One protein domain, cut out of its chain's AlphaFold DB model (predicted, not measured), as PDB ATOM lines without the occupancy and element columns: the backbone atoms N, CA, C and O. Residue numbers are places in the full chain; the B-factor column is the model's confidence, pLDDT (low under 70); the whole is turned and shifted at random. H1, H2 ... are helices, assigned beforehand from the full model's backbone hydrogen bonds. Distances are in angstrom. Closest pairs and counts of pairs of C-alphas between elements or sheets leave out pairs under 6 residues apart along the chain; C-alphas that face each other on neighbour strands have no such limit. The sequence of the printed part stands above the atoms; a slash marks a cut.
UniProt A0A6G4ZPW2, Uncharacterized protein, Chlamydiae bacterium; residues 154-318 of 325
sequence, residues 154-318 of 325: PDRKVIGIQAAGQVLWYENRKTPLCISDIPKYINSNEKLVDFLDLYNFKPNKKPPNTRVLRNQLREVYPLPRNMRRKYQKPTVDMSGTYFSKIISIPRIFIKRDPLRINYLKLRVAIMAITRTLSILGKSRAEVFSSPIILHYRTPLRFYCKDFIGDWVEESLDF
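AT A GLANCE: This is residues 154 to 318 of the 325 residues of an uncharacterized protein of Chlamydiae bacterium (UniProt A0A6G4ZPW2). What would one see first? Two long helices, H1 and H7, cross in the core; H2 and H5 pack on one side of the pair, on H1, while H8, H9 and H10 pack on H7. H3 touches H2 and H7, the short H4 and H6 lie far from the core, and residues 229 to 262 make a long stretch with no named element before H7. What is the make-up? The printed part has 165 residues with ten named helices, H1 to H10 in chain order, and no named strand: the class is all helix, mostly crossed in packing, with few touching pairs at a shallow tilt. It is compact, with a radius of gyration of the C-alphas of 15.5 A and a rounded outline of 44 by 37 by 33 A.

IN THESE COORDINATES: Where are the long helices? H1, residues 154 to 171, spans 26.0 A from C-alpha 154 at (228.627, 163.590, 173.314); H7, residues 263 to 279, spans 24.1 A. H10, residues 304 to 317, spans 20.5 A and ends at C-alpha 317 (252.644, 159.022, 172.613). Where are the others? They are H2, residues 182 to 188, H3, 190 to 195, H4, 198 to 201, H5, 210 to 217, H6, 225 to 228, H8, 284 to 288, and H9, 291 to 297.

HOW THE PARTS SIT: What touches H1? H7 does, at a steep tilt of 46 degrees, the same way, the closest C-alphas, of Gly 160 and Ala 272, being 5.3 A apart. H5 touches residues 158 to 165 of H1 alone, about perpendicular at 87 degrees, with C-alphas 162 and 217 closest at 5.2 A. What else touches the hub? H7, the hub, touches five helices, among them H10, at a steep tilt of 42 degrees, with C-alphas 271 and 315 closest at 5.2 A. With residues 266 to 273 alone it touches H9, at a shallow tilt of 20 degrees, opposite ways, with C-alphas 270 and 293 closest at 6.8 A. What of the backbones? Each O i to N i+4 pair is within hydrogen-bond range in H1, H2, H3, H5, H7 and H8, against 2 of 3 in H9 and 8 of 10 in H10; H4 and H6 are too short for such a pair.

THE WHOLE: How far does it reach? The two C-alphas farthest apart, of Asn 204 and Phe 302, are 46.5 A apart. How is it linked? The printed part has no cut, and the link from H6 to H7, 34 residues, is long. Where is confidence low? The mean pLDDT of the printed part is 82.8; residue 176 and residues 199 to 208, 226 to 227 and 229 to 244 are under 70.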
ATOM      1  N   PRO A 154     229.342 164.769 172.824       82.25
ATOM      2  CA  PRO A 154     228.627 163.590 173.314       82.25
ATOM      3  C   PRO A 154     228.902 162.324 172.494       82.25
ATOM      4  O   PRO A 154     229.115 161.265 173.083       82.25
ATOM      5  N   ASP A 155     228.955 162.430 171.161       84.56
ATOM      6  CA  ASP A 155     229.252 161.289 170.285       84.56
ATOM      7  C   ASP A 155     230.664 160.744 170.534       84.56
ATOM      8  O   ASP A 155     230.821 159.530 170.665       84.56
ATOM      9  N   ARG A 156     231.675 161.617 170.695       86.88
ATOM     10  CA  ARG A 156     233.045 161.200 171.060       86.88
ATOM     11  C   ARG A 156     233.035 160.353 172.333       86.88
ATOM     12  O   ARG A 156     233.627 159.277 172.363       86.88
ATOM     13  N   LYS A 157     232.316 160.805 173.367       85.75
ATOM     14  CA  LYS A 157     232.215 160.095 174.652       85.75
ATOM     15  C   LYS A 157     231.561 158.726 174.515       85.75
ATOM     16  O   LYS A 157     232.059 157.744 175.064       85.75
ATOM     17  N   VAL A 158     230.463 158.643 173.766       89.62
ATOM     18  CA  VAL A 158     229.786 157.368 173.495       89.62
ATOM     19  C   VAL A 158     230.723 156.407 172.765       89.62
ATOM     20  O   VAL A 158     230.831 155.253 173.176       89.62
ATOM     21  N   ILE A 159     231.439 156.883 171.744       92.88
ATOM     22  CA  ILE A 159     232.412 156.085 170.989       92.88
ATOM     23  C   ILE A 159     233.531 155.586 171.902       92.88
ATOM     24  O   ILE A 159     233.827 154.395 171.877       92.88
ATOM     25  N   GLY A 160     234.092 156.447 172.757       92.12
ATOM     26  CA  GLY A 160     235.123 156.059 173.725       92.12
ATOM     27  C   GLY A 160     234.661 154.940 174.664       92.12
ATOM     28  O   GLY A 160     235.356 153.941 174.838       92.12
ATOM     29  N   ILE A 161     233.443 155.048 175.204       91.94
ATOM     30  CA  ILE A 161     232.850 154.019 176.075       91.94
ATOM     31  C   ILE A 161     232.620 152.710 175.309       91.94
ATOM     32  O   ILE A 161     232.910 151.628 175.821       91.94
ATOM     33  N   GLN A 162     232.107 152.792 174.081       94.19
ATOM     34  CA  GLN A 162     231.874 151.626 173.229       94.19
ATOM     35  C   GLN A 162     233.186 150.923 172.850       94.19
ATOM     36  O   GLN A 162     233.265 149.698 172.939       94.19
ATOM     37  N   ALA A 163     234.223 151.686 172.504       95.12
ATOM     38  CA  ALA A 163     235.572 151.199 172.245       95.12
ATOM     39  C   ALA A 163     236.172 150.498 173.469       95.12
ATOM     40  O   ALA A 163     236.616 149.353 173.363       95.12
ATOM     41  N   ALA A 164     236.113 151.130 174.644       93.31
ATOM     42  CA  ALA A 164     236.636 150.543 175.873       93.31
ATOM     43  C   ALA A 164     235.923 149.230 176.228       93.31
ATOM     44  O   ALA A 164     236.563 148.228 176.544       93.31
ATOM     45  N   GLY A 165     234.592 149.194 176.115       92.06
ATOM     46  CA  GLY A 165     233.829 147.967 176.335       92.06
ATOM     47  C   GLY A 165     234.184 146.851 175.356       92.06
ATOM     48  O   GLY A 165     234.311 145.697 175.760       92.06
ATOM     49  N   GLN A 166     234.390 147.194 174.082       91.69
ATOM     50  CA  GLN A 166     234.832 146.254 173.056       91.69
ATOM     51  C   GLN A 166     236.197 145.639 173.385       91.69
ATOM     52  O   GLN A 166     236.328 144.416 173.306       91.69
ATOM     53  N   VAL A 167     237.164 146.450 173.822       93.31
ATOM     54  CA  VAL A 167     238.464 145.959 174.307       93.31
ATOM     55  C   VAL A 167     238.284 145.026 175.499       93.31
ATOM     56  O   VAL A 167     238.770 143.899 175.480       93.31
ATOM     57  N   LEU A 168     237.529 145.449 176.515       91.44
ATOM     58  CA  LEU A 168     237.347 144.663 177.734       91.44
ATOM     59  C   LEU A 168     236.681 143.305 177.474       91.44
ATOM     60  O   LEU A 168     237.093 142.311 178.067       91.44
ATOM     61  N   TRP A 169     235.690 143.219 176.582       88.12
ATOM     62  CA  TRP A 169     235.115 141.921 176.204       88.12
ATOM     63  C   TRP A 169     236.105 141.036 175.461       88.12
ATOM     64  O   TRP A 169     236.175 139.841 175.742       88.12
ATOM     65  N   TYR A 170     236.851 141.609 174.518       87.88
ATOM     66  CA  TYR A 170     237.787 140.853 173.698       87.88
ATOM     67  C   TYR A 170     238.952 140.291 174.526       87.88
ATOM     68  O   TYR A 170     239.291 139.112 174.398       87.88
ATOM     69  N   GLU A 171     239.511 141.101 175.426       87.88
ATOM     70  CA  GLU A 171     240.608 140.695 176.312       87.88
ATOM     71  C   GLU A 171     240.161 139.668 177.363       87.88
ATOM     72  O   GLU A 171     240.936 138.796 177.749       87.88
ATOM     73  N   ASN A 172     238.885 139.687 177.763       82.00
ATOM     74  CA  ASN A 172     238.319 138.728 178.717       82.00
ATOM     75  C   ASN A 172     237.579 137.560 178.042       82.00
ATOM     76  O   ASN A 172     236.749 136.907 178.665       82.00
ATOM     77  N   ARG A 173     237.876 137.230 176.778       72.81
ATOM     78  CA  ARG A 173     237.163 136.170 176.031       72.81
ATOM     79  C   ARG A 173     237.224 134.763 176.646       72.81
ATOM     80  O   ARG A 173     236.390 133.931 176.311       72.81
ATOM     81  N   LYS A 174     238.203 134.477 177.517       70.88
ATOM     82  CA  LYS A 174     238.292 133.200 178.261       70.88
ATOM     83  C   LYS A 174     237.279 133.120 179.407       70.88
ATOM     84  O   LYS A 174     236.858 132.031 179.778       70.88
ATOM     85  N   THR A 175     236.878 134.268 179.946       74.12
ATOM     86  CA  THR A 175     235.855 134.389 180.989       74.12
ATOM     87  C   THR A 175     234.975 135.587 180.640       74.12
ATOM     88  O   THR A 175     235.138 136.663 181.219       74.12
ATOM     89  N   PRO A 176     234.100 135.449 179.625       69.31
ATOM     90  CA  PRO A 176     233.438 136.597 179.032       69.31
ATOM     91  C   PRO A 176     232.642 137.406 180.050       69.31
ATOM     92  O   PRO A 176     231.782 136.887 180.759       69.31
ATOM     93  N   LEU A 177     232.921 138.705 180.100       73.44
ATOM     94  CA  LEU A 177     232.213 139.630 180.974       73.44
ATOM     95  C   LEU A 177     230.808 139.868 180.427       73.44
ATOM     96  O   LEU A 177     230.633 140.229 179.257       73.44
ATOM     97  N   CYS A 178     229.786 139.718 181.268       76.31
ATOM     98  CA  CYS A 178     228.439 140.037 180.821       76.31
ATOM     99  C   CYS A 178     228.273 141.560 180.669       76.31
ATOM    100  O   CYS A 178     229.032 142.367 181.214       76.31
ATOM    101  N   ILE A 179     227.245 141.987 179.934       79.31
ATOM    102  CA  ILE A 179     226.997 143.415 179.680       79.31
ATOM    103  C   ILE A 179     226.812 144.242 180.972       79.31
ATOM    104  O   ILE A 179     226.986 145.460 180.959       79.31
ATOM    105  N   SER A 180     226.449 143.613 182.096       79.69
ATOM    106  CA  SER A 180     226.345 144.289 183.393       79.69
ATOM    107  C   SER A 180     227.653 144.397 184.173       79.69
ATOM    108  O   SER A 180     227.692 145.206 185.101       79.69
ATOM    109  N   ASP A 181     228.690 143.647 183.801       81.94
ATOM    110  CA  ASP A 181     229.977 143.640 184.505       81.94
ATOM    111  C   ASP A 181     230.929 144.700 183.955       81.94
ATOM    112  O   ASP A 181     231.600 145.364 184.737       81.94
ATOM    113  N   ILE A 182     230.909 144.952 182.640       86.44
ATOM    114  CA  ILE A 182     231.752 145.987 182.019       86.44
ATOM    115  C   ILE A 182     231.583 147.365 182.672       86.44
ATOM    116  O   ILE A 182     232.596 147.956 183.037       86.44
ATOM    117  N   PRO A 183     230.362 147.893 182.900       86.56
ATOM    118  CA  PRO A 183     230.226 149.179 183.575       86.56
ATOM    119  C   PRO A 183     230.807 149.195 184.992       86.56
ATOM    120  O   PRO A 183     231.306 150.226 185.430       86.56
ATOM    121  N   LYS A 184     230.728 148.070 185.721       84.88
ATOM    122  CA  LYS A 184     231.303 147.963 187.068       84.88
ATOM    123  C   LYS A 184     232.824 147.981 186.991       84.88
ATOM    124  O   LYS A 184     233.438 148.731 187.733       84.88
ATOM    125  N   TYR A 185     233.390 147.211 186.059       87.06
ATOM    126  CA  TYR A 185     234.825 147.159 185.815       87.06
ATOM    127  C   TYR A 185     235.380 148.543 185.462       87.06
ATOM    128  O   TYR A 185     236.319 149.006 186.106       87.06
ATOM    129  N   ILE A 186     234.751 149.229 184.498       87.12
ATOM    130  CA  ILE A 186     235.120 150.596 184.109       87.12
ATOM    131  C   ILE A 186     235.099 151.512 185.336       87.12
ATOM    132  O   ILE A 186     236.095 152.160 185.610       87.12
ATOM    133  N   ASN A 187     234.012 151.508 186.115       85.56
ATOM    134  CA  ASN A 187     233.885 152.360 187.302       85.56
ATOM    135  C   ASN A 187     234.859 152.005 188.440       85.56
ATOM    136  O   ASN A 187     235.087 152.844 189.306       85.56
ATOM    137  N   SER A 188     235.397 150.783 188.473       86.06
ATOM    138  CA  SER A 188     236.394 150.356 189.463       86.06
ATOM    139  C   SER A 188     237.845 150.616 189.048       86.06
ATOM    140  O   SER A 188     238.737 150.472 189.875       86.06
ATOM    141  N   ASN A 189     238.099 150.969 187.785       88.25
ATOM    142  CA  ASN A 189     239.440 151.228 187.270       88.25
ATOM    143  C   ASN A 189     239.627 152.736 187.077       88.25
ATOM    144  O   ASN A 189     239.216 153.281 186.056       88.25
ATOM    145  N   GLU A 190     240.255 153.396 188.051       85.62
ATOM    146  CA  GLU A 190     240.454 154.856 188.081       85.62
ATOM    147  C   GLU A 190     241.044 155.399 186.772       85.62
ATOM    148  O   GLU A 190     240.490 156.327 186.189       85.62
ATOM    149  N   LYS A 191     242.056 154.724 186.209       87.88
ATOM    150  CA  LYS A 191     242.656 155.114 184.923       87.88
ATOM    151  C   LYS A 191     241.645 155.110 183.777       87.88
ATOM    152  O   LYS A 191     241.688 156.001 182.939       87.88
ATOM    153  N   LEU A 192     240.742 154.124 183.718       88.12
ATOM    154  CA  LEU A 192     239.673 154.093 182.711       88.12
ATOM    155  C   LEU A 192     238.606 155.160 182.971       88.12
ATOM    156  O   LEU A 192     238.080 155.721 182.011       88.12
ATOM    157  N   VAL A 193     238.278 155.441 184.234       85.94
ATOM    158  CA  VAL A 193     237.313 156.488 184.604       85.94
ATOM    159  C   VAL A 193     237.826 157.868 184.187       85.94
ATOM    160  O   VAL A 193     237.077 158.620 183.556       85.94
ATOM    161  N   ASP A 194     239.091 158.165 184.485       83.44
ATOM    162  CA  ASP A 194     239.763 159.413 184.118       83.44
ATOM    163  C   ASP A 194     239.897 159.541 182.605       83.44
ATOM    164  O   ASP A 194     239.486 160.540 182.012       83.44
ATOM    165  N   PHE A 195     240.403 158.486 181.960       84.44
ATOM    166  CA  PHE A 195     240.574 158.431 180.514       84.44
ATOM    167  C   PHE A 195     239.261 158.677 179.757       84.44
ATOM    168  O   PHE A 195     239.233 159.427 178.784       84.44
ATOM    169  N   LEU A 196     238.158 158.074 180.206       84.69
ATOM    170  CA  LEU A 196     236.841 158.217 179.582       84.69
ATOM    171  C   LEU A 196     236.076 159.466 180.044       84.69
ATOM    172  O   LEU A 196     234.908 159.629 179.679       84.69
ATOM    173  N   ASP A 197     236.706 160.350 180.823       80.00
ATOM    174  CA  ASP A 197     236.103 161.574 181.360       80.00
ATOM    175  C   ASP A 197     234.728 161.332 182.007       80.00
ATOM    176  O   ASP A 197     233.732 162.033 181.763       80.00
ATOM    177  N   LEU A 198     234.636 160.260 182.795       78.12
ATOM    178  CA  LEU A 198     233.362 159.829 183.356       78.12
ATOM    179  C   LEU A 198     232.866 160.780 184.456       78.12
ATOM    180  O   LEU A 198     231.658 160.911 184.657       78.12
ATOM    181  N   TYR A 199     233.757 161.509 185.127       67.50
ATOM    182  CA  TYR A 199     233.383 162.473 186.164       67.50
ATOM    183  C   TYR A 199     232.579 163.666 185.626       67.50
ATOM    184  O   TYR A 199     231.691 164.162 186.321       67.50
ATOM    185  N   ASN A 200     232.792 164.065 184.370       62.06
ATOM    186  CA  ASN A 200     232.092 165.192 183.743       62.06
ATOM    187  C   ASN A 200     230.720 164.828 183.143       62.06
ATOM    188  O   ASN A 200     230.118 165.628 182.429       62.06
ATOM    189  N   PHE A 201     230.187 163.630 183.411       56.22
ATOM    190  CA  PHE A 201     228.842 163.248 182.955       56.22
ATOM    191  C   PHE A 201     227.705 163.819 183.809       56.22
ATOM    192  O   PHE A 201     226.543 163.743 183.404       56.22
ATOM    193  N   LYS A 202     228.001 164.357 184.998       50.47
ATOM    194  CA  LYS A 202     227.004 164.964 185.887       50.47
ATOM    195  C   LYS A 202     227.576 166.190 186.602       50.47
ATOM    196  O   LYS A 202     228.747 166.165 186.967       50.47
ATOM    197  N   PRO A 203     226.736 167.190 186.935       46.53
ATOM    198  CA  PRO A 203     227.147 168.372 187.704       46.53
ATOM    199  C   PRO A 203     227.774 168.047 189.076       46.53
ATOM    200  O   PRO A 203     228.491 168.870 189.630       46.53
ATOM    201  N   ASN A 204     227.581 166.828 189.596       56.19
ATOM    202  CA  ASN A 204     228.070 166.412 190.915       56.19
ATOM    203  C   ASN A 204     229.360 165.565 190.881       56.19
ATOM    204  O   ASN A 204     229.590 164.821 191.832       56.19
ATOM    205  N   LYS A 205     230.167 165.615 189.805       58.47
ATOM    206  CA  LYS A 205     231.460 164.896 189.676       58.47
ATOM    207  C   LYS A 205     231.404 163.420 190.108       58.47
ATOM    208  O   LYS A 205     232.292 162.918 190.788       58.47
ATOM    209  N   LYS A 206     230.328 162.711 189.757       62.53
ATOM    210  CA  LYS A 206     230.211 161.258 189.964       62.53
ATOM    211  C   LYS A 206     230.170 160.577 188.599       62.53
ATOM    212  O   LYS A 206     229.435 161.076 187.740       62.53
ATOM    213  N   PRO A 207     230.872 159.444 188.411       63.00
ATOM    214  CA  PRO A 207     230.792 158.688 187.170       63.00
ATOM    215  C   PRO A 207     229.330 158.334 186.842       63.00
ATOM    216  O   PRO A 207     228.494 158.187 187.751       63.00
ATOM    217  N   PRO A 208     228.969 158.231 185.550       66.50
ATOM    218  CA  PRO A 208     227.614 157.910 185.152       66.50
ATOM    219  C   PRO A 208     227.213 156.561 185.754       66.50
ATOM    220  O   PRO A 208     227.996 155.615 185.831       66.50
ATOM    221  N   ASN A 209     225.954 156.464 186.193       71.75
ATOM    222  CA  ASN A 209     225.439 155.221 186.759       71.75
ATOM    223  C   ASN A 209     225.580 154.094 185.717       71.75
ATOM    224  O   ASN A 209     225.245 154.292 184.547       71.75
ATOM    225  N   THR A 210     226.004 152.911 186.169       80.31
ATOM    226  CA  THR A 210     226.048 151.616 185.469       80.31
ATOM    227  C   THR A 210     224.941 151.420 184.426       80.31
ATOM    228  O   THR A 210     225.194 150.855 183.364       80.31
ATOM    229  N   ARG A 211     223.709 151.891 184.677       79.38
ATOM    230  CA  ARG A 211     222.596 151.822 183.711       79.38
ATOM    231  C   ARG A 211     222.853 152.605 182.415       79.38
ATOM    232  O   ARG A 211     222.537 152.098 181.342       79.38
ATOM    233  N   VAL A 212     223.402 153.816 182.504       82.00
ATOM    234  CA  VAL A 212     223.695 154.682 181.346       82.00
ATOM    235  C   VAL A 212     224.807 154.065 180.502       82.00
ATOM    236  O   VAL A 212     224.616 153.859 179.305       82.00
ATOM    237  N   LEU A 213     225.904 153.662 181.149       83.81
ATOM    238  CA  LEU A 213     227.021 152.973 180.498       83.81
ATOM    239  C   LEU A 213     226.558 151.689 179.799       83.81
ATOM    240  O   LEU A 213     226.856 151.465 178.629       83.81
ATOM    241  N   ARG A 214     225.740 150.871 180.476       84.81
ATOM    242  CA  ARG A 214     225.175 149.641 179.899       84.81
ATOM    243  C   ARG A 214     224.391 149.907 178.612       84.81
ATOM    244  O   ARG A 214     224.489 149.122 177.672       84.81
ATOM    245  N   ASN A 215     223.602 150.981 178.568       85.38
ATOM    246  CA  ASN A 215     222.817 151.321 177.380       85.38
ATOM    247  C   ASN A 215     223.715 151.663 176.186       85.38
ATOM    248  O   ASN A 215     223.459 151.170 175.093       85.38
ATOM    249  N   GLN A 216     224.778 152.440 176.407       88.56
ATOM    250  CA  GLN A 216     225.742 152.813 175.364       88.56
ATOM    251  C   GLN A 216     226.523 151.593 174.853       88.56
ATOM    252  O   GLN A 216     226.647 151.377 173.649       88.56
ATOM    253  N   LEU A 217     226.966 150.737 175.774       89.06
ATOM    254  CA  LEU A 217     227.710 149.508 175.493       89.06
ATOM    255  C   LEU A 217     226.893 148.456 174.732       89.06
ATOM    256  O   LEU A 217     227.437 147.618 174.012       89.06
ATOM    257  N   ARG A 218     225.565 148.485 174.852       86.69
ATOM    258  CA  ARG A 218     224.687 147.481 174.244       86.69
ATOM    259  C   ARG A 218     224.819 147.386 172.731       86.69
ATOM    260  O   ARG A 218     224.510 146.333 172.172       86.69
ATOM    261  N   GLU A 219     225.225 148.449 172.050       86.69
ATOM    262  CA  GLU A 219     225.298 148.471 170.588       86.69
ATOM    263  C   GLU A 219     226.454 147.632 170.039       86.69
ATOM    264  O   GLU A 219     226.273 146.940 169.031       86.69
ATOM    265  N   VAL A 220     227.561 147.596 170.778       88.19
ATOM    266  CA  VAL A 220     228.809 146.901 170.432       88.19
ATOM    267  C   VAL A 220     228.984 145.556 171.144       88.19
ATOM    268  O   VAL A 220     229.964 144.858 170.911       88.19
ATOM    269  N   TYR A 221     228.014 145.142 171.966       86.69
ATOM    270  CA  TYR A 221     228.067 143.857 172.669       86.69
ATOM    271  C   TYR A 221     228.065 142.663 171.686       86.69
ATOM    272  O   TYR A 221     227.111 142.565 170.901       86.69
ATOM    273  N   PRO A 222     229.056 141.743 171.736       80.88
ATOM    274  CA  PRO A 222     229.274 140.672 170.748       80.88
ATOM    275  C   PRO A 222     228.089 139.728 170.494       80.88
ATOM    276  O   PRO A 222     228.027 139.083 169.446       80.88
ATOM    277  N   LEU A 223     227.101 139.667 171.394       78.44
ATOM    278  CA  LEU A 223     225.908 138.846 171.180       78.44
ATOM    279  C   LEU A 223     224.951 139.436 170.121       78.44
ATOM    280  O   LEU A 223     224.774 140.657 170.048       78.44
ATOM    281  N   PRO A 224     224.238 138.594 169.349       72.69
ATOM    282  CA  PRO A 224     223.145 139.014 168.468       72.69
ATOM    283  C   PRO A 224     222.061 139.844 169.180       72.69
ATOM    284  O   PRO A 224     221.757 139.624 170.350       72.69
ATOM    285  N   ARG A 225     221.422 140.800 168.486       74.25
ATOM    286  CA  ARG A 225     220.456 141.754 169.089       74.25
ATOM    287  C   ARG A 225     219.300 141.091 169.850       74.25
ATOM    288  O   ARG A 225     218.933 141.571 170.924       74.25
ATOM    289  N   ASN A 226     218.739 140.016 169.296       69.00
ATOM    290  CA  ASN A 226     217.676 139.202 169.904       69.00
ATOM    291  C   ASN A 226     218.146 138.496 171.190       69.00
ATOM    292  O   ASN A 226     217.357 138.296 172.111       69.00
ATOM    293  N   MET A 227     219.441 138.197 171.274       67.94
ATOM    294  CA  MET A 227     220.094 137.606 172.431       67.94
ATOM    295  C   MET A 227     220.375 138.660 173.511       67.94
ATOM    296  O   MET A 227     220.036 138.435 174.667       67.94
ATOM    297  N   ARG A 228     220.840 139.873 173.168       71.38
ATOM    298  CA  ARG A 228     221.245 140.921 174.147       71.38
ATOM    299  C   ARG A 228     220.222 141.248 175.249       71.38
ATOM    300  O   ARG A 228     220.619 141.747 176.295       71.38
ATOM    301  N   ARG A 229     218.918 141.028 175.027       64.19
ATOM    302  CA  ARG A 229     217.864 141.252 176.043       64.19
ATOM    303  C   ARG A 229     217.824 140.164 177.128       64.19
ATOM    304  O   ARG A 229     217.457 140.482 178.255       64.19
ATOM    305  N   LYS A 230     218.182 138.920 176.786       55.94
ATOM    306  CA  LYS A 230     218.030 137.724 177.634       55.94
ATOM    307  C   LYS A 230     219.253 137.437 178.522       55.94
ATOM    308  O   LYS A 230     219.089 136.911 179.615       55.94
ATOM    309  N   TYR A 231     220.461 137.832 178.110       58.69
ATOM    310  CA  TYR A 231     221.714 137.525 178.828       58.69
ATOM    311  C   TYR A 231     222.084 138.601 179.861       58.69
ATOM    312  O   TYR A 231     223.066 139.324 179.706       58.69
ATOM    313  N   GLN A 232     221.265 138.720 180.912       53.25
ATOM    314  CA  GLN A 232     221.566 139.545 182.096       53.25
ATOM    315  C   GLN A 232     222.216 138.748 183.244       53.25
ATOM    316  O   GLN A 232     222.547 139.340 184.267       53.25
ATOM    317  N   LYS A 233     222.383 137.426 183.105       46.97
ATOM    318  CA  LYS A 233     222.961 136.544 184.131       46.97
ATOM    319  C   LYS A 233     224.033 135.617 183.535       46.97
ATOM    320  O   LYS A 233     223.871 135.196 182.389       46.97
ATOM    321  N   PRO A 234     225.095 135.282 184.294       44.44
ATOM    322  CA  PRO A 234     226.245 134.507 183.826       44.44
ATOM    323  C   PRO A 234     225.990 132.989 183.899       44.44
ATOM    324  O   PRO A 234     226.796 132.250 184.444       44.44
ATOM    325  N   THR A 235     224.837 132.516 183.424       46.38
ATOM    326  CA  THR A 235     224.435 131.099 183.556       46.38
ATOM    327  C   THR A 235     224.471 130.310 182.255       46.38
ATOM    328  O   THR A 235     224.196 129.117 182.268       46.38
ATOM    329  N   VAL A 236     224.784 130.950 181.130       47.81
ATOM    330  CA  VAL A 236     224.936 130.245 179.856       47.81
ATOM    331  C   VAL A 236     226.416 130.076 179.604       47.81
ATOM    332  O   VAL A 236     227.157 131.046 179.747       47.81
ATOM    333  N   ASP A 237     226.817 128.860 179.251       49.03
ATOM    334  CA  ASP A 237     228.164 128.548 178.803       49.03
ATOM    335  C   ASP A 237     228.600 129.575 177.745       49.03
ATOM    336  O   ASP A 237     228.087 129.619 176.624       49.03
ATOM    337  N   MET A 238     229.467 130.499 178.165       53.56
ATOM    338  CA  MET A 238     229.976 131.579 177.324       53.56
ATOM    339  C   MET A 238     231.213 131.126 176.539       53.56
ATOM    340  O   MET A 238     231.845 131.960 175.887       53.56
ATOM    341  N   SER A 239     231.549 129.826 176.560       49.09
ATOM    342  CA  SER A 239     232.555 129.227 175.682       49.09
ATOM    343  C   SER A 239     232.032 129.178 174.237       49.09
ATOM    344  O   SER A 239     231.621 128.166 173.682       49.09
ATOM    345  N   GLY A 240     231.967 130.350 173.609       52.59
ATOM    346  CA  GLY A 240     231.330 130.513 172.313       52.59
ATOM    347  C   GLY A 240     231.993 131.577 171.453       52.59
ATOM    348  O   GLY A 240     232.225 132.708 171.879       52.59
ATOM    349  N   THR A 241     232.190 131.194 170.194       56.44
ATOM    350  CA  THR A 241     232.615 131.943 168.992       56.44
ATOM    351  C   THR A 241     232.081 133.374 168.833       56.44
ATOM    352  O   THR A 241     232.605 134.155 168.036       56.44
ATOM    353  N   TYR A 242     231.056 133.770 169.586       62.31
ATOM    354  CA  TYR A 242     230.526 135.129 169.573       62.31
ATOM    355  C   TYR A 242     231.475 136.151 170.205       62.31
ATOM    356  O   TYR A 242     231.573 137.256 169.686       62.31
ATOM    357  N   PHE A 243     232.207 135.811 171.273       64.38
ATOM    358  CA  PHE A 243     233.106 136.771 171.939       64.38
ATOM    359  C   PHE A 243     234.424 137.006 171.186       64.38
ATOM    360  O   PHE A 243     235.108 137.993 171.441       64.38
ATOM    361  N   SER A 244     234.742 136.164 170.196       67.81
ATOM    362  CA  SER A 244     235.773 136.456 169.192       67.81
ATOM    363  C   SER A 244     235.302 137.419 168.095       67.81
ATOM    364  O   SER A 244     236.128 137.900 167.324       67.81
ATOM    365  N   LYS A 245     233.997 137.714 168.002       78.62
ATOM    366  CA  LYS A 245     233.450 138.609 166.978       78.62
ATOM    367  C   LYS A 245     233.548 140.068 167.415       78.62
ATOM    368  O   LYS A 245     232.992 140.467 168.436       78.62
ATOM    369  N   ILE A 246     234.173 140.885 166.575       86.81
ATOM    370  CA  ILE A 246     234.253 142.334 166.751       86.81
ATOM    371  C   ILE A 246     233.061 142.968 166.023       86.81
ATOM    372  O   ILE A 246     232.793 142.690 164.855       86.81
ATOM    373  N   ILE A 247     232.288 143.782 166.741       87.94
ATOM    374  CA  ILE A 247     231.146 144.523 166.194       87.94
ATOM    375  C   ILE A 247     231.570 145.972 166.027       87.94
ATOM    376  O   ILE A 247     231.823 146.636 167.029       87.94
ATOM    377  N   SER A 248     231.621 146.468 164.792       90.38
ATOM    378  CA  SER A 248     232.010 147.856 164.535       90.38
ATOM    379  C   SER A 248     231.155 148.832 165.339       90.38
ATOM    380  O   SER A 248     229.924 148.699 165.393       90.38
ATOM    381  N   ILE A 249     231.811 149.832 165.923       93.44
ATOM    382  CA  ILE A 249     231.141 150.959 166.563       93.44
ATOM    383  C   ILE A 249     230.190 151.613 165.545       93.44
ATOM    384  O   ILE A 249     230.568 151.832 164.385       93.44
ATOM    385  N   PRO A 250     228.924 151.870 165.920       89.88
ATOM    386  CA  PRO A 250     227.931 152.413 165.002       89.88
ATOM    387  C   PRO A 250     228.356 153.739 164.373       89.88
ATOM    388  O   PRO A 250     229.035 154.549 164.993       89.88
ATOM    389  N   ARG A 251     227.883 153.980 163.143       87.44
ATOM    390  CA  ARG A 251     228.108 155.218 162.371       87.44
ATOM    391  C   ARG A 251     229.564 155.479 161.951       87.44
ATOM    392  O   ARG A 251     229.794 156.508 161.335       87.44
ATOM    393  N   ILE A 252     230.508 154.571 162.221       92.69
ATOM    394  CA  ILE A 252     231.836 154.592 161.581       92.69
ATOM    395  C   ILE A 252     231.712 154.139 160.127       92.69
ATOM    396  O   ILE A 252     232.008 154.900 159.217       92.69
ATOM    397  N   PHE A 253     231.206 152.922 159.915       91.19
ATOM    398  CA  PHE A 253     230.866 152.407 158.588       91.19
ATOM    399  C   PHE A 253     229.362 152.568 158.373       91.19
ATOM    400  O   PHE A 253     228.550 152.077 159.175       91.19
ATOM    401  N   ILE A 254     228.969 153.282 157.319       85.50
ATOM    402  CA  ILE A 254     227.562 153.590 157.069       85.50
ATOM    403  C   ILE A 254     226.855 152.337 156.553       85.50
ATOM    404  O   ILE A 254     227.158 151.800 155.499       85.50
ATOM    405  N   LYS A 255     225.854 151.847 157.289       80.75
ATOM    406  CA  LYS A 255     225.173 150.584 156.937       80.75
ATOM    407  C   LYS A 255     224.518 150.587 155.556       80.75
ATOM    408  O   LYS A 255     224.386 149.527 154.961       80.75
ATOM    409  N   ARG A 256     224.038 151.753 155.114       81.00
ATOM    410  CA  ARG A 256     223.384 151.924 153.808       81.00
ATOM    411  C   ARG A 256     224.391 151.940 152.658       81.00
ATOM    412  O   ARG A 256     224.008 151.621 151.544       81.00
ATOM    413  N   ASP A 257     225.637 152.297 152.946       81.25
ATOM    414  CA  ASP A 257     226.719 152.412 151.976       81.25
ATOM    415  C   ASP A 257     228.037 152.042 152.679       81.25
ATOM    416  O   ASP A 257     228.668 152.901 153.298       81.25
ATOM    417  N   PRO A 258     228.429 150.755 152.665       74.25
ATOM    418  CA  PRO A 258     229.604 150.281 153.394       74.25
ATOM    419  C   PRO A 258     230.930 150.886 152.923       74.25
ATOM    420  O   PRO A 258     231.919 150.775 153.644       74.25
ATOM    421  N   LEU A 259     230.960 151.503 151.734       82.44
ATOM    422  CA  LEU A 259     232.122 152.242 151.246       82.44
ATOM    423  C   LEU A 259     232.248 153.607 151.928       82.44
ATOM    424  O   LEU A 259     233.347 154.159 151.956       82.44
ATOM    425  N   ARG A 260     231.153 154.132 152.502       89.62
ATOM    426  CA  ARG A 260     231.154 155.394 153.241       89.62
ATOM    427  C   ARG A 260     231.643 155.244 154.669       89.62
ATOM    428  O   ARG A 260     231.117 154.442 155.451       89.62
ATOM    429  N   ILE A 261     232.620 156.077 155.014       92.81
ATOM    430  CA  ILE A 261     233.349 156.007 156.280       92.81
ATOM    431  C   ILE A 261     233.364 157.375 156.946       92.81
ATOM    432  O   ILE A 261     233.770 158.368 156.348       92.81
ATOM    433  N   ASN A 262     232.965 157.419 158.211       92.81
ATOM    434  CA  ASN A 262     233.130 158.602 159.039       92.81
ATOM    435  C   ASN A 262     234.517 158.568 159.704       92.81
ATOM    436  O   ASN A 262     234.716 157.885 160.716       92.81
ATOM    437  N   TYR A 263     235.480 159.274 159.108       92.94
ATOM    438  CA  TYR A 263     236.886 159.242 159.520       92.94
ATOM    439  C   TYR A 263     237.121 159.880 160.893       92.94
ATOM    440  O   TYR A 263     237.908 159.345 161.674       92.94
ATOM    441  N   LEU A 264     236.367 160.923 161.259       91.00
ATOM    442  CA  LEU A 264     236.403 161.495 162.609       91.00
ATOM    443  C   LEU A 264     236.048 160.467 163.690       91.00
ATOM    444  O   LEU A 264     236.761 160.310 164.684       91.00
ATOM    445  N   LYS A 265     234.942 159.738 163.500       93.88
ATOM    446  CA  LYS A 265     234.509 158.688 164.436       93.88
ATOM    447  C   LYS A 265     235.475 157.512 164.449       93.88
ATOM    448  O   LYS A 265     235.711 156.945 165.515       93.88
ATOM    449  N   LEU A 266     236.037 157.163 163.292       95.62
ATOM    450  CA  LEU A 266     237.055 156.126 163.175       95.62
ATOM    451  C   LEU A 266     238.312 156.481 163.974       95.62
ATOM    452  O   LEU A 266     238.740 155.670 164.791       95.62
ATOM    453  N   ARG A 267     238.853 157.695 163.809       93.75
ATOM    454  CA  ARG A 267     240.021 158.175 164.559       93.75
ATOM    455  C   ARG A 267     239.788 158.089 166.064       93.75
ATOM    456  O   ARG A 267     240.553 157.433 166.766       93.75
ATOM    457  N   VAL A 268     238.678 158.649 166.555       93.00
ATOM    458  CA  VAL A 268     238.331 158.587 167.988       93.00
ATOM    459  C   VAL A 268     238.199 157.142 168.472       93.00
ATOM    460  O   VAL A 268     238.664 156.815 169.560       93.00
ATOM    461  N   ALA A 269     237.613 156.244 167.679       95.38
ATOM    462  CA  ALA A 269     237.534 154.832 168.043       95.38
ATOM    463  C   ALA A 269     238.919 154.174 168.156       95.38
ATOM    464  O   ALA A 269     239.178 153.491 169.145       95.38
ATOM    465  N   ILE A 270     239.811 154.393 167.186       96.12
ATOM    466  CA  ILE A 270     241.164 153.816 167.180       96.12
ATOM    467  C   ILE A 270     241.983 154.302 168.365       96.12
ATOM    468  O   ILE A 270     242.580 153.486 169.073       96.12
ATOM    469  N   MET A 271     241.958 155.603 168.636       93.38
ATOM    470  CA  MET A 271     242.655 156.169 169.786       93.38
ATOM    471  C   MET A 271     242.060 155.631 171.100       93.38
ATOM    472  O   MET A 271     242.791 155.283 172.026       93.38
ATOM    473  N   ALA A 272     240.735 155.440 171.170       94.25
ATOM    474  CA  ALA A 272     240.081 154.900 172.362       94.25
ATOM    475  C   ALA A 272     240.465 153.447 172.639       94.25
ATOM    476  O   ALA A 272     240.758 153.078 173.781       94.25
ATOM    477  N   ILE A 273     240.474 152.626 171.590       96.06
ATOM    478  CA  ILE A 273     240.902 151.226 171.645       96.06
ATOM    479  C   ILE A 273     242.361 151.158 172.101       96.06
ATOM    480  O   ILE A 273     242.673 150.431 173.044       96.06
ATOM    481  N   THR A 274     243.226 151.965 171.487       95.62
ATOM    482  CA  THR A 274     244.667 152.020 171.766       95.62
ATOM    483  C   THR A 274     244.959 152.364 173.223       95.62
ATOM    484  O   THR A 274     245.638 151.600 173.912       95.62
ATOM    485  N   ARG A 275     244.382 153.457 173.744       92.00
ATOM    486  CA  ARG A 275     244.553 153.847 175.155       92.00
ATOM    487  C   ARG A 275     243.990 152.804 176.107       92.00
ATOM    488  O   ARG A 275     244.626 152.507 177.111       92.00
ATOM    489  N   THR A 276     242.837 152.212 175.792       94.88
ATOM    490  CA  THR A 276     242.262 151.164 176.648       94.88
ATOM    491  C   THR A 276     243.199 149.959 176.733       94.88
ATOM    492  O   THR A 276     243.465 149.478 177.829       94.88
ATOM    493  N   LEU A 277     243.753 149.496 175.607       95.31
ATOM    494  CA  LEU A 277     244.733 148.403 175.589       95.31
ATOM    495  C   LEU A 277     245.997 148.761 176.388       95.31
ATOM    496  O   LEU A 277     246.469 147.945 177.179       95.31
ATOM    497  N   SER A 278     246.505 149.987 176.244       93.12
ATOM    498  CA  SER A 278     247.658 150.478 177.009       93.12
ATOM    499  C   SER A 278     247.383 150.520 178.521       93.12
ATOM    500  O   SER A 278     248.199 150.046 179.310       93.12
ATOM    501  N   ILE A 279     246.200 150.985 178.946       92.56
ATOM    502  CA  ILE A 279     245.770 150.981 180.358       92.56
ATOM    503  C   ILE A 279     245.685 149.553 180.915       92.56
ATOM    504  O   ILE A 279     245.988 149.333 182.087       92.56
ATOM    505  N   LEU A 280     245.315 148.578 180.078       92.75
ATOM    506  CA  LEU A 280     245.324 147.152 180.419       92.75
ATOM    507  C   LEU A 280     246.729 146.519 180.381       92.75
ATOM    508  O   LEU A 280     246.851 145.312 180.578       92.75
ATOM    509  N   GLY A 281     247.782 147.310 180.150       93.19
ATOM    510  CA  GLY A 281     249.176 146.873 180.207       93.19
ATOM    511  C   GLY A 281     249.691 146.205 178.933       93.19
ATOM    512  O   GLY A 281     250.710 145.522 178.989       93.19
ATOM    513  N   LYS A 282     249.013 146.375 177.789       95.12
ATOM    514  CA  LYS A 282     249.501 145.855 176.503       95.12
ATOM    515  C   LYS A 282     250.713 146.639 176.019       95.12
ATOM    516  O   LYS A 282     250.714 147.869 176.031       95.12
ATOM    517  N   SER A 283     251.725 145.916 175.551       94.88
ATOM    518  CA  SER A 283     252.895 146.507 174.901       94.88
ATOM    519  C   SER A 283     252.533 147.154 173.556       94.88
ATOM    520  O   SER A 283     251.524 146.808 172.938       94.88
ATOM    521  N   ARG A 284     253.389 148.057 173.054       94.44
ATOM    522  CA  ARG A 284     253.229 148.697 171.729       94.44
ATOM    523  C   ARG A 284     253.000 147.650 170.632       94.44
ATOM    524  O   ARG A 284     252.032 147.746 169.884       94.44
ATOM    525  N   ALA A 285     253.806 146.587 170.606       95.06
ATOM    526  CA  ALA A 285     253.670 145.498 169.636       95.06
ATOM    527  C   ALA A 285     252.326 144.750 169.734       95.06
ATOM    528  O   ALA A 285     251.729 144.423 168.706       95.06
ATOM    529  N   GLU A 286     251.816 144.504 170.945       95.69
ATOM    530  CA  GLU A 286     250.498 143.883 171.160       95.69
ATOM    531  C   GLU A 286     249.337 144.793 170.743       95.69
ATOM    532  O   GLU A 286     248.311 144.307 170.272       95.69
ATOM    533  N   VAL A 287     249.488 146.112 170.892       95.56
ATOM    534  CA  VAL A 287     248.483 147.082 170.439       95.56
ATOM    535  C   VAL A 287     248.374 147.064 168.915       95.56
ATOM    536  O   VAL A 287     247.278 146.874 168.390       95.56
ATOM    537  N   PHE A 288     249.496 147.187 168.198       93.00
ATOM    538  CA  PHE A 288     249.510 147.174 166.728       93.00
ATOM    539  C   PHE A 288     248.980 145.870 166.128       93.00
ATOM    540  O   PHE A 288     248.306 145.879 165.098       93.00
ATOM    541  N   SER A 289     249.273 144.744 166.780       93.25
ATOM    542  CA  SER A 289     248.819 143.416 166.356       93.25
ATOM    543  C   SER A 289     247.429 143.046 166.886       93.25
ATOM    544  O   SER A 289     246.928 141.959 166.588       93.25
ATOM    545  N   SER A 290     246.770 143.944 167.629       94.38
ATOM    546  CA  SER A 290     245.450 143.698 168.203       94.38
ATOM    547  C   SER A 290     244.414 143.418 167.109       94.38
ATOM    548  O   SER A 290     244.195 144.258 166.228       94.38
ATOM    549  N   PRO A 291     243.677 142.296 167.188       92.88
ATOM    550  CA  PRO A 291     242.626 141.994 166.218       92.88
ATOM    551  C   PRO A 291     241.513 143.047 166.166       92.88
ATOM    552  O   PRO A 291     240.853 143.186 165.139       92.88
ATOM    553  N   ILE A 292     241.329 143.826 167.238       93.81
ATOM    554  CA  ILE A 292     240.380 144.945 167.265       93.81
ATOM    555  C   ILE A 292     240.854 146.075 166.349       93.81
ATOM    556  O   ILE A 292     240.061 146.575 165.560       93.81
ATOM    557  N   ILE A 293     242.138 146.439 166.397       95.12
ATOM    558  CA  ILE A 293     242.724 147.445 165.497       95.12
ATOM    559  C   ILE A 293     242.671 146.950 164.045       95.12
ATOM    560  O   ILE A 293     242.205 147.666 163.154       95.12
ATOM    561  N   LEU A 294     243.054 145.691 163.806       93.44
ATOM    562  CA  LEU A 294     243.028 145.086 162.470       93.44
ATOM    563  C   LEU A 294     241.620 145.049 161.856       93.44
ATOM    564  O   LEU A 294     241.474 145.258 160.649       93.44
ATOM    565  N   HIS A 295     240.577 144.848 162.668       93.56
ATOM    566  CA  HIS A 295     239.180 144.882 162.217       93.56
ATOM    567  C   HIS A 295     238.801 146.220 161.572       93.56
ATOM    568  O   HIS A 295     238.124 146.236 160.546       93.56
ATOM    569  N   TYR A 296     239.263 147.339 162.132       94.50
ATOM    570  CA  TYR A 296     239.000 148.671 161.581       94.50
ATOM    571  C   TYR A 296     239.920 149.034 160.410       94.50
ATOM    572  O   TYR A 296     239.518 149.821 159.556       94.50
ATOM    573  N   ARG A 297     241.113 148.432 160.330       93.62
ATOM    574  CA  ARG A 297     242.053 148.615 159.213       93.62
ATOM    575  C   ARG A 297     241.623 147.889 157.939       93.62
ATOM    576  O   ARG A 297     241.719 148.450 156.856       93.62
ATOM    577  N   THR A 298     241.142 146.653 158.073       90.38
ATOM    578  CA  THR A 298     240.808 145.748 156.953       90.38
ATOM    579  C   THR A 298     239.907 146.353 155.861       90.38
ATOM    580  O   THR A 298     240.190 146.121 154.687       90.38
ATOM    581  N   PRO A 299     238.834 147.109 156.170       88.75
ATOM    582  CA  PRO A 299     237.967 147.677 155.135       88.75
ATOM    583  C   PRO A 299     238.558 148.900 154.411       88.75
ATOM    584  O   PRO A 299     237.969 149.360 153.433       88.75
ATOM    585  N   LEU A 300     239.685 149.447 154.873       91.44
ATOM    586  CA  LEU A 300     240.291 150.658 154.320       91.44
ATOM    587  C   LEU A 300     241.212 150.331 153.142       91.44
ATOM    588  O   LEU A 300     241.831 149.270 153.081       91.44
ATOM    589  N   ARG A 301     241.324 151.273 152.203       89.38
ATOM    590  CA  ARG A 301     242.160 151.148 151.002       89.38
ATOM    591  C   ARG A 301     243.221 152.243 150.953       89.38
ATOM    592  O   ARG A 301     243.052 153.298 151.564       89.38
ATOM    593  N   PHE A 302     244.284 151.989 150.192       91.69
ATOM    594  CA  PHE A 302     245.353 152.955 149.906       91.69
ATOM    595  C   PHE A 302     245.919 153.585 151.183       91.69
ATOM    596  O   PHE A 302     246.165 152.866 152.134       91.69
ATOM    597  N   TYR A 303     246.079 154.903 151.266       93.50
ATOM    598  CA  TYR A 303     246.635 155.532 152.470       93.50
ATOM    599  C   TYR A 303     245.728 155.445 153.699       93.50
ATOM    600  O   TYR A 303     246.212 155.489 154.827       93.50
ATOM    601  N   CYS A 304     244.422 155.224 153.516       92.06
ATOM    602  CA  CYS A 304     243.487 155.181 154.637       92.06
ATOM    603  C   CYS A 304     243.760 154.010 155.597       92.06
ATOM    604  O   CYS A 304     243.543 154.152 156.797       92.06
ATOM    605  N   LYS A 305     244.277 152.869 155.105       93.50
ATOM    606  CA  LYS A 305     244.703 151.746 155.974       93.50
ATOM    607  C   LYS A 305     245.914 152.099 156.840       93.50
ATOM    608  O   LYS A 305     246.115 151.445 157.863       93.50
ATOM    609  N   ASP A 306     246.710 153.084 156.439       94.38
ATOM    610  CA  ASP A 306     247.946 153.454 157.123       94.38
ATOM    611  C   ASP A 306     247.701 154.565 158.150       94.38
ATOM    612  O   ASP A 306     248.343 154.554 159.194       94.38
ATOM    613  N   PHE A 307     246.666 155.400 157.962       95.31
ATOM    614  CA  PHE A 307     246.209 156.356 158.988       95.31
ATOM    615  C   PHE A 307     245.870 155.677 160.321       95.31
ATOM    616  O   PHE A 307     246.059 156.263 161.379       95.31
ATOM    617  N   ILE A 308     245.416 154.416 160.293       96.19
ATOM    618  CA  ILE A 308     245.205 153.622 161.513       96.19
ATOM    619  C   ILE A 308     246.499 153.494 162.316       96.19
ATOM    620  O   ILE A 308     246.461 153.624 163.534       96.19
ATOM    621  N   GLY A 309     247.622 153.227 161.643       93.25
ATOM    622  CA  GLY A 309     248.922 153.102 162.292       93.25
ATOM    623  C   GLY A 309     249.349 154.421 162.921       93.25
ATOM    624  O   GLY A 309     249.683 154.444 164.101       93.25
ATOM    625  N   ASP A 310     249.216 155.516 162.176       93.19
ATOM    626  CA  ASP A 310     249.500 156.852 162.690       93.19
ATOM    627  C   ASP A 310     248.662 157.196 163.928       93.19
ATOM    628  O   ASP A 310     249.199 157.666 164.924       93.19
ATOM    629  N   TRP A 311     247.350 156.937 163.903       94.81
ATOM    630  CA  TRP A 311     246.475 157.221 165.045       94.81
ATOM    631  C   TRP A 311     246.776 156.344 166.258       94.81
ATOM    632  O   TRP A 311     246.558 156.775 167.391       94.81
ATOM    633  N   VAL A 312     247.261 155.116 166.042       94.44
ATOM    634  CA  VAL A 312     247.777 154.275 167.127       94.44
ATOM    635  C   VAL A 312     249.037 154.912 167.714       94.44
ATOM    636  O   VAL A 312     249.090 155.066 168.932       94.44
ATOM    637  N   GLU A 313     250.006 155.328 166.891       91.12
ATOM    638  CA  GLU A 313     251.235 155.971 167.383       91.12
ATOM    639  C   GLU A 313     250.938 157.271 168.136       91.12
ATOM    640  O   GLU A 313     251.322 157.408 169.299       91.12
ATOM    641  N   GLU A 314     250.155 158.173 167.534       89.94
ATOM    642  CA  GLU A 314     249.688 159.413 168.169       89.94
ATOM    643  C   GLU A 314     249.053 159.130 169.532       89.94
ATOM    644  O   GLU A 314     249.306 159.825 170.513       89.94
ATOM    645  N   SER A 315     248.236 158.082 169.612       89.75
ATOM    646  CA  SER A 315     247.550 157.709 170.839       89.75
ATOM    647  C   SER A 315     248.457 157.061 171.886       89.75
ATOM    648  O   SER A 315     248.110 157.090 173.068       89.75
ATOM    649  N   LEU A 316     249.553 156.414 171.501       87.25
ATOM    650  CA  LEU A 316     250.508 155.849 172.453       87.25
ATOM    651  C   LEU A 316     251.415 156.933 173.033       87.25
ATOM    652  O   LEU A 316     251.751 156.868 174.215       87.25
ATOM    653  N   ASP A 317     251.752 157.934 172.223       80.56
ATOM    654  CA  ASP A 317     252.644 159.022 172.613       80.56
ATOM    655  C   ASP A 317     251.886 160.161 173.344       80.56
ATOM    656  O   ASP A 317     252.472 160.916 174.123       80.56
ATOM    657  N   PHE A 318     250.562 160.261 173.169       73.38
ATOM    658  CA  PHE A 318     249.715 161.252 173.838       73.38
ATOM    659  C   PHE A 318     249.295 160.839 175.259       73.38
ATOM    660  O   PHE A 318     248.627 159.825 175.467       73.38
TER     661      PHE A 318